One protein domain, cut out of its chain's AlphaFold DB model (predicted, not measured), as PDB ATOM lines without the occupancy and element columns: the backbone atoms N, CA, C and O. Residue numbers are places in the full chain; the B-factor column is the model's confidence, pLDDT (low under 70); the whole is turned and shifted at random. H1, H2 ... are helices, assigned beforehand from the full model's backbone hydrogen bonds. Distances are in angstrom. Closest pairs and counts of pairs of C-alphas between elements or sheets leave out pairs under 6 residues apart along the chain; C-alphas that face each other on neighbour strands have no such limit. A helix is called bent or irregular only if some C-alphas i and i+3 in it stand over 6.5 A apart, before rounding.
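Overview. This is residues 20 to 94 of the 94 residues of an uncharacterized protein of Moraxellaceae bacterium (UniProt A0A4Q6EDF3). Two layers of helices pack face to face: the helical hairpin of H1 and H2 makes one, and H3, the short H4 and H5 make the other. H2, H3 and H5 form an up-and-down bundle, helices side by side with each running against the one before it in the chain; H1 lies along the outside of H2, and its first part reaches H4. The printed part has 75 residues with five named helices, H1 to H5 in chain order, and no named strand; the class is all helix. The whole is compact, with a radius of gyration of the C-alphas of 11.0 A and spans of 30 by 24 by 18 A.

Along the chain. The longest helix, H2, takes residues 35 to 51 and measures 24.3 A from C-alpha 35 at (-14.607, -0.967, 40.017) to C-alpha 51. Before it, H1 takes residues 20 to 31, 16.4 A long, from C-alpha 20 at (-25.351, 4.258, 56.589). H5 takes residues 78 to 92, 20.8 A long, and ends with C-alpha 92 at (-26.599, 14.372, 40.808). H3 takes residues 56 to 65, 11.6 A long; it is only just irregular, with C-alphas 62 and 65 at 6.9 A. H4 takes residues 70 to 73 and spans 5.1 A.

Arrangement. H2 touches H1, closest at the C-alphas of Ser 31 and Ala 37, 5.1 A apart; this hairpin has a shallow tilt of 14 degrees, opposite ways. H2 also touches H5, closest at the C-alphas of Gln 39 and Ala 87, 6.3 A, at a steep tilt of 39 degrees, the same way. H2 and H3 are close but not clearly touching, closest at the C-alphas of Ala 49 and Ile 59, 7.1 A; their tilt of 38 degrees, opposite ways, is only just steep. H3 and H5 are also close but not clearly touching, with the C-alphas of Met 56 and Ser 92 closest at 7.7 A; they run opposite ways at a shallow tilt of 3 degrees. H1 touches H4 with residues 21 to 25 alone, closest at the C-alphas of Val 25 and Ile 70, 5.9 A. H3 and H4 touch only at the corner by their link, with the C-alphas of Leu 63 and Ile 70 closest at 5.0 A. H1 and H5 are apart, as are H2 and H4. Every O i to N i+4 pair is within hydrogen-bond range in H1 and H2, against 5 of 6 in H3 and 10 of 11 in H5; H4 is too short for such a pair, and its one O i to N i+3 pair is not within range.

Size, cuts and confidence. The C-alphas of Ala 33 and Arg 53, the two farthest apart, are 30.4 A from each other. The printed part has no cut, and it ends at residue 94, the chain's last. The links H1 to H2, H2 to H3, H3 to H4 and H4 to H5 are tight. The mean pLDDT of the printed part is 87.2; residues 65 to 67 and residue 94 are under 70.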
ATOM      1  N   LEU A  20     -25.527   4.113  58.029       92.50
ATOM      2  CA  LEU A  20     -25.351   4.258  56.589       92.50
ATOM      3  C   LEU A  20     -23.863   4.379  56.238       92.50
ATOM      4  O   LEU A  20     -23.395   3.645  55.374       92.50
ATOM      5  N   THR A  21     -23.116   5.223  56.953       91.50
ATOM      6  CA  THR A  21     -21.658   5.350  56.817       91.50
ATOM      7  C   THR A  21     -20.953   4.019  57.076       91.50
ATOM      8  O   THR A  21     -20.189   3.562  56.230       91.50
ATOM      9  N   GLU A  22     -21.227   3.354  58.203       92.38
ATOM     10  CA  GLU A  22     -20.576   2.088  58.574       92.38
ATOM     11  C   GLU A  22     -20.853   0.972  57.554       92.38
ATOM     12  O   GLU A  22     -19.950   0.205  57.213       92.38
ATOM     13  N   GLN A  23     -22.083   0.882  57.036       93.62
ATOM     14  CA  GLN A  23     -22.432  -0.084  55.992       93.62
ATOM     15  C   GLN A  23     -21.716   0.214  54.677       93.62
ATOM     16  O   GLN A  23     -21.123  -0.696  54.101       93.62
ATOM     17  N   THR A  24     -21.726   1.468  54.218       93.31
ATOM     18  CA  THR A  24     -21.067   1.842  52.961       93.31
ATOM     19  C   THR A  24     -19.562   1.603  53.038       93.31
ATOM     20  O   THR A  24     -18.994   1.014  52.125       93.31
ATOM     21  N   VAL A  25     -18.923   1.956  54.156       92.88
ATOM     22  CA  VAL A  25     -17.499   1.674  54.395       92.88
ATOM     23  C   VAL A  25     -17.221   0.170  54.369       92.88
ATOM     24  O   VAL A  25     -16.243  -0.271  53.765       92.88
ATOM     25  N   ALA A  26     -18.073  -0.648  54.992       92.69
ATOM     26  CA  ALA A  26     -17.909  -2.099  54.975       92.69
ATOM     27  C   ALA A  26     -18.070  -2.697  53.567       92.69
ATOM     28  O   ALA A  26     -17.376  -3.656  53.230       92.69
ATOM     29  N   ASP A  27     -18.974  -2.155  52.750       92.31
ATOM     30  CA  ASP A  27     -19.196  -2.620  51.380       92.31
ATOM     31  C   ASP A  27     -18.082  -2.157  50.430       92.31
ATOM     32  O   ASP A  27     -17.620  -2.953  49.609       92.31
ATOM     33  N   LEU A  28     -17.566  -0.938  50.599       90.75
ATOM     34  CA  LEU A  28     -16.405  -0.430  49.863       90.75
ATOM     35  C   LEU A  28     -15.133  -1.228  50.173       90.75
ATOM     36  O   LEU A  28     -14.460  -1.677  49.250       90.75
ATOM     37  N   ASN A  29     -14.866  -1.523  51.450       89.56
ATOM     38  CA  ASN A  29     -13.727  -2.356  51.859       89.56
ATOM     39  C   ASN A  29     -13.776  -3.787  51.291       89.56
ATOM     40  O   ASN A  29     -12.744  -4.416  51.076       89.56
ATOM     41  N   LYS A  30     -14.971  -4.343  51.055       89.94
ATOM     42  CA  LYS A  30     -15.121  -5.652  50.384       89.94
ATOM     43  C   LYS A  30     -14.961  -5.558  48.867       89.94
ATOM     44  O   LYS A  30     -14.771  -6.582  48.213       89.94
ATOM     45  N   SER A  31     -15.095  -4.354  48.323       88.31
ATOM     46  CA  SER A  31     -15.129  -4.065  46.891       88.31
ATOM     47  C   SER A  31     -13.800  -3.528  46.359       88.31
ATOM     48  O   SER A  31     -13.705  -3.253  45.165       88.31
ATOM     49  N   THR A  32     -12.776  -3.396  47.209       76.94
ATOM     50  CA  THR A  32     -11.451  -2.874  46.849       76.94
ATOM     51  C   THR A  32     -10.895  -3.554  45.597       76.94
ATOM     52  O   THR A  32     -10.959  -4.778  45.460       76.94
ATOM     53  N   ALA A  33     -10.338  -2.754  44.683       78.25
ATOM     54  CA  ALA A  33      -9.825  -3.191  43.381       78.25
ATOM     55  C   ALA A  33     -10.866  -3.844  42.443       78.25
ATOM     56  O   ALA A  33     -10.498  -4.484  41.453       78.25
ATOM     57  N   ASN A  34     -12.164  -3.677  42.715       87.88
ATOM     58  CA  ASN A  34     -13.246  -4.088  41.828       87.88
ATOM     59  C   ASN A  34     -14.152  -2.885  41.506       87.88
ATOM     60  O   ASN A  34     -15.120  -2.628  42.227       87.88
ATOM     61  N   PRO A  35     -13.889  -2.183  40.388       86.88
ATOM     62  CA  PRO A  35     -14.607  -0.967  40.017       86.88
ATOM     63  C   PRO A  35     -16.128  -1.126  39.966       86.88
ATOM     64  O   PRO A  35     -16.873  -0.276  40.449       86.88
ATOM     65  N   SER A  36     -16.611  -2.249  39.430       89.25
ATOM     66  CA  SER A  36     -18.047  -2.525  39.352       89.25
ATOM     67  C   SER A  36     -18.669  -2.757  40.731       89.25
ATOM     68  O   SER A  36     -19.822  -2.392  40.954       89.25
ATOM     69  N   ALA A  37     -17.921  -3.349  41.666       90.88
ATOM     70  CA  ALA A  37     -18.388  -3.546  43.034       90.88
ATOM     71  C   ALA A  37     -18.406  -2.225  43.822       90.88
ATOM     72  O   ALA A  37     -19.373  -1.968  44.536       90.88
ATOM     73  N   ILE A  38     -17.414  -1.349  43.617       90.56
ATOM     74  CA  ILE A  38     -17.373   0.004  44.200       90.56
ATOM     75  C   ILE A  38     -18.567   0.827  43.721       90.56
ATOM     76  O   ILE A  38     -19.335   1.333  44.538       90.56
ATOM     77  N   GLN A  39     -18.803   0.874  42.407       89.44
ATOM     78  CA  GLN A  39     -19.976   1.555  41.850       89.44
ATOM     79  C   GLN A  39     -21.285   0.977  42.395       89.44
ATOM     80  O   GLN A  39     -22.219   1.721  42.692       89.44
ATOM     81  N   SER A  40     -21.376  -0.346  42.558       91.31
ATOM     82  CA  SER A  40     -22.558  -0.969  43.156       91.31
ATOM     83  C   SER A  40     -22.748  -0.551  44.617       91.31
ATOM     84  O   SER A  40     -23.877  -0.273  45.015       91.31
ATOM     85  N   ALA A  41     -21.677  -0.497  45.413       92.62
ATOM     86  CA  ALA A  41     -21.736  -0.084  46.814       92.62
ATOM     87  C   ALA A  41     -22.194   1.379  46.949       92.62
ATOM     88  O   ALA A  41     -23.081   1.677  47.752       92.62
ATOM     89  N   ILE A  42     -21.664   2.274  46.110       92.50
ATOM     90  CA  ILE A  42     -22.062   3.686  46.095       92.50
ATOM     91  C   ILE A  42     -23.502   3.868  45.619       92.50
ATOM     92  O   ILE A  42     -24.254   4.607  46.247       92.50
ATOM     93  N   ASN A  43     -23.944   3.152  44.585       91.38
ATOM     94  CA  ASN A  43     -25.345   3.214  44.158       91.38
ATOM     95  C   ASN A  43     -26.302   2.792  45.281       91.38
ATOM     96  O   ASN A  43     -27.292   3.474  45.536       91.38
ATOM     97  N   VAL A  44     -25.977   1.722  46.012       93.25
ATOM     98  CA  VAL A  44     -26.773   1.283  47.170       93.25
ATOM     99  C   VAL A  44     -26.810   2.357  48.263       93.25
ATOM    100  O   VAL A  44     -27.866   2.598  48.853       93.25
ATOM    101  N   PHE A  45     -25.685   3.020  48.532       93.81
ATOM    102  CA  PHE A  45     -25.631   4.156  49.449       93.81
ATOM    103  C   PHE A  45     -26.545   5.304  48.995       93.81
ATOM    104  O   PHE A  45     -27.371   5.765  49.783       93.81
ATOM    105  N   LEU A  46     -26.455   5.717  47.728       92.06
ATOM    106  CA  LEU A  46     -27.241   6.815  47.159       92.06
ATOM    107  C   LEU A  46     -28.743   6.509  47.160       92.06
ATOM    108  O   LEU A  46     -29.550   7.364  47.526       92.06
ATOM    109  N   GLU A  47     -29.140   5.278  46.833       91.88
ATOM    110  CA  GLU A  47     -30.540   4.850  46.905       91.88
ATOM    111  C   GLU A  47     -31.082   4.895  48.339       91.88
ATOM    112  O   GLU A  47     -32.188   5.393  48.570       91.88
ATOM    113  N   ARG A  48     -30.300   4.428  49.322       92.12
ATOM    114  CA  ARG A  48     -30.670   4.497  50.747       92.12
ATOM    115  C   ARG A  48     -30.748   5.941  51.235       92.12
ATOM    116  O   ARG A  48     -31.693   6.285  51.945       92.12
ATOM    117  N   ALA A  49     -29.805   6.786  50.826       90.81
ATOM    118  CA  ALA A  49     -29.797   8.204  51.156       90.81
ATOM    119  C   ALA A  49     -31.029   8.925  50.580       90.81
ATOM    120  O   ALA A  49     -31.725   9.655  51.290       90.81
ATOM    121  N   LYS A  50     -31.371   8.634  49.319       89.00
ATOM    122  CA  LYS A  50     -32.575   9.142  48.648       89.00
ATOM    123  C   LYS A  50     -33.857   8.668  49.331       89.00
ATOM    124  O   LYS A  50     -34.757   9.474  49.568       89.00
ATOM    125  N   ALA A  51     -33.943   7.387  49.693       88.06
ATOM    126  CA  ALA A  51     -35.091   6.828  50.409       88.06
ATOM    127  C   ALA A  51     -35.290   7.482  51.788       88.06
ATOM    128  O   ALA A  51     -36.424   7.722  52.205       88.06
ATOM    129  N   ALA A  52     -34.193   7.833  52.461       87.38
ATOM    130  CA  ALA A  52     -34.192   8.568  53.722       87.38
ATOM    131  C   ALA A  52     -34.336  10.096  53.559       87.38
ATOM    132  O   ALA A  52     -34.331  10.820  54.558       87.38
ATOM    133  N   ARG A  53     -34.520  10.588  52.323       88.56
ATOM    134  CA  ARG A  53     -34.674  12.012  51.980       88.56
ATOM    135  C   ARG A  53     -33.519  12.878  52.496       88.56
ATOM    136  O   ARG A  53     -33.754  13.977  53.000       88.56
ATOM    137  N   LEU A  54     -32.286  12.377  52.412       88.25
ATOM    138  CA  LEU A  54     -31.105  13.212  52.629       88.25
ATOM    139  C   LEU A  54     -31.012  14.254  51.513       88.25
ATOM    140  O   LEU A  54     -31.366  13.978  50.364       88.25
ATOM    141  N   SER A  55     -30.549  15.452  51.859       89.56
ATOM    142  CA  SER A  55     -30.223  16.467  50.861       89.56
ATOM    143  C   SER A  55     -28.943  16.095  50.106       89.56
ATOM    144  O   SER A  55     -28.131  15.305  50.587       89.56
ATOM    145  N   MET A  56     -28.738  16.700  48.933       87.50
ATOM    146  CA  MET A  56     -27.492  16.535  48.176       87.50
ATOM    147  C   MET A  56     -26.268  16.924  49.019       87.50
ATOM    148  O   MET A  56     -25.301  16.178  49.084       87.50
ATOM    149  N   GLU A  57     -26.377  18.036  49.751       87.25
ATOM    150  CA  GLU A  57     -25.338  18.542  50.654       87.25
ATOM    151  C   GLU A  57     -25.012  17.543  51.777       87.25
ATOM    152  O   GLU A  57     -23.851  17.361  52.131       87.25
ATOM    153  N   GLU A  58     -26.013  16.857  52.338       88.38
ATOM    154  CA  GLU A  58     -25.772  15.804  53.334       88.38
ATOM    155  C   GLU A  58     -25.053  14.598  52.721       88.38
ATOM    156  O   GLU A  58     -24.182  14.013  53.360       88.38
ATOM    157  N   ILE A  59     -25.394  14.234  51.483       90.31
ATOM    158  CA  ILE A  59     -24.760  13.124  50.766       90.31
ATOM    159  C   ILE A  59     -23.296  13.457  50.448       90.31
ATOM    160  O   ILE A  59     -22.423  12.640  50.737       90.31
ATOM    161  N   GLU A  60     -23.008  14.652  49.926       88.12
ATOM    162  CA  GLU A  60     -21.635  15.119  49.667       88.12
ATOM    163  C   GLU A  60     -20.795  15.176  50.943       88.12
ATOM    164  O   GLU A  60     -19.640  14.741  50.958       88.12
ATOM    165  N   ASN A  61     -21.383  15.663  52.040       87.38
ATOM    166  CA  ASN A  61     -20.710  15.705  53.334       87.38
ATOM    167  C   ASN A  61     -20.310  14.317  53.830       87.38
ATOM    168  O   ASN A  61     -19.204  14.163  54.338       87.38
ATOM    169  N   LEU A  62     -21.168  13.309  53.659       87.62
ATOM    170  CA  LEU A  62     -20.848  11.934  54.044       87.62
ATOM    171  C   LEU A  62     -19.799  11.298  53.128       87.62
ATOM    172  O   LEU A  62     -18.977  10.517  53.605       87.62
ATOM    173  N   LEU A  63     -19.841  11.592  51.827       85.62
ATOM    174  CA  LEU A  63     -18.942  10.978  50.855       85.62
ATOM    175  C   LEU A  63     -17.519  11.520  50.939       85.62
ATOM    176  O   LEU A  63     -16.604  10.705  50.931       85.62
ATOM    177  N   GLY A  64     -17.329  12.841  51.033       71.25
ATOM    178  CA  GLY A  64     -15.991  13.426  50.865       71.25
ATOM    179  C   GLY A  64     -15.759  14.843  51.383       71.25
ATOM    180  O   GLY A  64     -14.606  15.236  51.507       71.25
ATOM    181  N   ILE A  65     -16.796  15.633  51.694       64.81
ATOM    182  CA  ILE A  65     -16.578  17.027  52.136       64.81
ATOM    183  C   ILE A  65     -16.235  17.117  53.633       64.81
ATOM    184  O   ILE A  65     -15.501  18.016  54.042       64.81
ATOM    185  N   SER A  66     -16.746  16.203  54.467       66.38
ATOM    186  CA  SER A  66     -16.450  16.183  55.906       66.38
ATOM    187  C   SER A  66     -15.490  15.050  56.267       66.38
ATOM    188  O   SER A  66     -15.768  13.893  55.973       66.38
ATOM    189  N   GLU A  67     -14.396  15.373  56.962       63.06
ATOM    190  CA  GLU A  67     -13.419  14.389  57.442       63.06
ATOM    191  C   GLU A  67     -13.758  13.868  58.861       63.06
ATOM    192  O   GLU A  67     -14.105  14.662  59.745       63.06
ATOM    193  N   PRO A  68     -13.597  12.557  59.137       71.44
ATOM    194  CA  PRO A  68     -13.268  11.508  58.174       71.44
ATOM    195  C   PRO A  68     -14.498  11.134  57.331       71.44
ATOM    196  O   PRO A  68     -15.560  10.819  57.876       71.44
ATOM    197  N   SER A  69     -14.336  11.157  56.009       85.31
ATOM    198  CA  SER A  69     -15.401  10.848  55.056       85.31
ATOM    199  C   SER A  69     -15.570   9.338  54.858       85.31
ATOM    200  O   SER A  69     -14.757   8.539  55.325       85.31
ATOM    201  N   ILE A  70     -16.616   8.901  54.148       88.69
ATOM    202  CA  ILE A  70     -16.760   7.488  53.757       88.69
ATOM    203  C   ILE A  70     -15.539   7.007  52.957       88.69
ATOM    204  O   ILE A  70     -15.108   5.872  53.164       88.69
ATOM    205  N   MET A  71     -14.977   7.849  52.083       88.75
ATOM    206  CA  MET A  71     -13.792   7.513  51.284       88.75
ATOM    207  C   MET A  71     -12.544   7.352  52.168       88.75
ATOM    208  O   MET A  71     -11.857   6.332  52.065       88.75
ATOM    209  N   ASP A  72     -12.339   8.261  53.132       87.56
ATOM    210  CA  ASP A  72     -11.248   8.173  54.117       87.56
ATOM    211  C   ASP A  72     -11.371   6.925  55.001       87.56
ATOM    212  O   ASP A  72     -10.406   6.190  55.225       87.56
ATOM    213  N   LEU A  73     -12.577   6.666  55.516       89.12
ATOM    214  CA  LEU A  73     -12.862   5.534  56.400       89.12
ATOM    215  C   LEU A  73     -12.724   4.191  55.679       89.12
ATOM    216  O   LEU A  73     -12.355   3.192  56.299       89.12
ATOM    217  N   ALA A  74     -13.029   4.155  54.382       88.38
ATOM    218  CA  ALA A  74     -12.832   2.989  53.531       88.38
ATOM    219  C   ALA A  74     -11.394   2.856  53.006       88.38
ATOM    220  O   ALA A  74     -11.097   1.854  52.360       88.38
ATOM    221  N   GLN A  75     -10.514   3.823  53.300       88.44
ATOM    222  CA  GLN A  75      -9.124   3.863  52.836       88.44
ATOM    223  C   GLN A  75      -9.014   3.616  51.326       88.44
ATOM    224  O   GLN A  75      -8.204   2.797  50.877       88.44
ATOM    225  N   LEU A  76      -9.887   4.272  50.555       87.00
ATOM    226  CA  LEU A  76      -9.895   4.127  49.107       87.00
ATOM    227  C   LEU A  76      -8.576   4.623  48.504       87.00
ATOM    228  O   LEU A  76      -7.870   5.452  49.070       87.00
ATOM    229  N   SER A  77      -8.217   4.053  47.357       88.44
ATOM    230  CA  SER A  77      -7.143   4.603  46.533       88.44
ATOM    231  C   SER A  77      -7.671   5.766  45.695       88.44
ATOM    232  O   SER A  77      -8.855   5.767  45.372       88.44
ATOM    233  N   ASP A  78      -6.807   6.675  45.236       87.81
ATOM    234  CA  ASP A  78      -7.199   7.781  44.340       87.81
ATOM    235  C   ASP A  78      -8.041   7.304  43.135       87.81
ATOM    236  O   ASP A  78      -8.980   7.964  42.701       87.81
ATOM    237  N   ALA A  79      -7.725   6.120  42.594       88.56
ATOM    238  CA  ALA A  79      -8.460   5.536  41.474       88.56
ATOM    239  C   ALA A  79      -9.859   5.041  41.871       88.56
ATOM    240  O   ALA A  79     -10.776   5.085  41.058       88.56
ATOM    241  N   ASP A  80     -10.016   4.547  43.098       88.50
ATOM    242  CA  ASP A  80     -11.307   4.116  43.626       88.50
ATOM    243  C   ASP A  80     -12.156   5.322  44.057       88.50
ATOM    244  O   ASP A  80     -13.368   5.297  43.865       88.50
ATOM    245  N   GLU A  81     -11.536   6.384  44.583       89.12
ATOM    246  CA  GLU A  81     -12.197   7.660  44.890       89.12
ATOM    247  C   GLU A  81     -12.810   8.290  43.637       89.12
ATOM    248  O   GLU A  81     -13.981   8.668  43.661       89.12
ATOM    249  N   GLU A  82     -12.084   8.304  42.515       90.12
ATOM    250  CA  GLU A  82     -12.611   8.798  41.235       90.12
ATOM    251  C   GLU A  82     -13.894   8.053  40.826       90.12
ATOM    252  O   GLU A  82     -14.863   8.665  40.386       90.12
ATOM    253  N   LEU A  83     -13.965   6.736  41.060       90.38
ATOM    254  CA  LEU A  83     -15.171   5.949  40.768       90.38
ATOM    255  C   LEU A  83     -16.355   6.318  41.668       90.38
ATOM    256  O   LEU A  83     -17.509   6.205  41.243       90.38
ATOM    257  N   VAL A  84     -16.087   6.707  42.918       89.12
ATOM    258  CA  VAL A  84     -17.114   7.206  43.839       89.12
ATOM    259  C   VAL A  84     -17.632   8.560  43.359       89.12
ATOM    260  O   VAL A  84     -18.849   8.760  43.327       89.12
ATOM    261  N   ILE A  85     -16.727   9.454  42.951       89.44
ATOM    262  CA  ILE A  85     -17.053  10.784  42.427       89.44
ATOM    263  C   ILE A  85     -17.878  10.658  41.139       89.44
ATOM    264  O   ILE A  85     -18.977  11.203  41.083       89.44
ATOM    265  N   ASP A  86     -17.436   9.856  40.166       90.38
ATOM    266  CA  ASP A  86     -18.165   9.580  38.918       90.38
ATOM    267  C   ASP A  86     -19.597   9.082  39.186       90.38
ATOM    268  O   ASP A  86     -20.573   9.529  38.571       90.38
ATOM    269  N   ALA A  87     -19.747   8.138  40.123       88.81
ATOM    270  CA  ALA A  87     -21.052   7.589  40.484       88.81
ATOM    271  C   ALA A  87     -21.957   8.646  41.140       88.81
ATOM    272  O   ALA A  87     -23.162   8.689  40.869       88.81
ATOM    273  N   PHE A  88     -21.383   9.507  41.980       89.06
ATOM    274  CA  PHE A  88     -22.094  10.615  42.603       89.06
ATOM    275  C   PHE A  88     -22.522  11.679  41.578       89.06
ATOM    276  O   PHE A  88     -23.685  12.087  41.578       89.06
ATOM    277  N   GLU A  89     -21.640  12.084  40.662       89.12
ATOM    278  CA  GLU A  89     -21.960  13.047  39.602       89.12
ATOM    279  C   GLU A  89     -23.071  12.528  38.679       89.12
ATOM    280  O   GLU A  89     -23.998  13.266  38.330       89.12
ATOM    281  N   LEU A  90     -23.036  11.240  38.323       88.25
ATOM    282  CA  LEU A  90     -24.086  10.609  37.520       88.25
ATOM    283  C   LEU A  90     -25.451  10.641  38.224       88.25
ATOM    284  O   LEU A  90     -26.484  10.836  37.574       88.25
ATOM    285  N   PHE A  91     -25.456  10.449  39.542       85.19
ATOM    286  CA  PHE A  91     -26.655  10.536  40.366       85.19
ATOM    287  C   PHE A  91     -27.150  11.977  40.519       85.19
ATOM    288  O   PHE A  91     -28.352  12.206  40.437       85.19
ATOM    289  N   SER A  92     -26.250  12.950  40.687       82.19
ATOM    290  CA  SER A  92     -26.599  14.372  40.808       82.19
ATOM    291  C   SER A  92     -27.192  14.966  39.531       82.19
ATOM    292  O   SER A  92     -27.944  15.938  39.594       82.19
ATOM    293  N   ASN A  93     -26.827  14.414  38.375       80.50
ATOM    294  CA  ASN A  93     -27.280  14.876  37.066       80.50
ATOM    295  C   ASN A  93     -28.604  14.226  36.599       80.50
ATOM    296  O   ASN A  93     -29.054  14.528  35.491       80.50
ATOM    297  N   ASN A  94     -29.222  13.348  37.405       59.56
ATOM    298  CA  ASN A  94     -30.502  12.664  37.128       59.56
ATOM    299  C   ASN A  94     -31.646  13.149  38.026       59.56
ATOM    300  O   ASN A  94     -32.760  13.346  37.491       59.56
TER     301      ASN A  94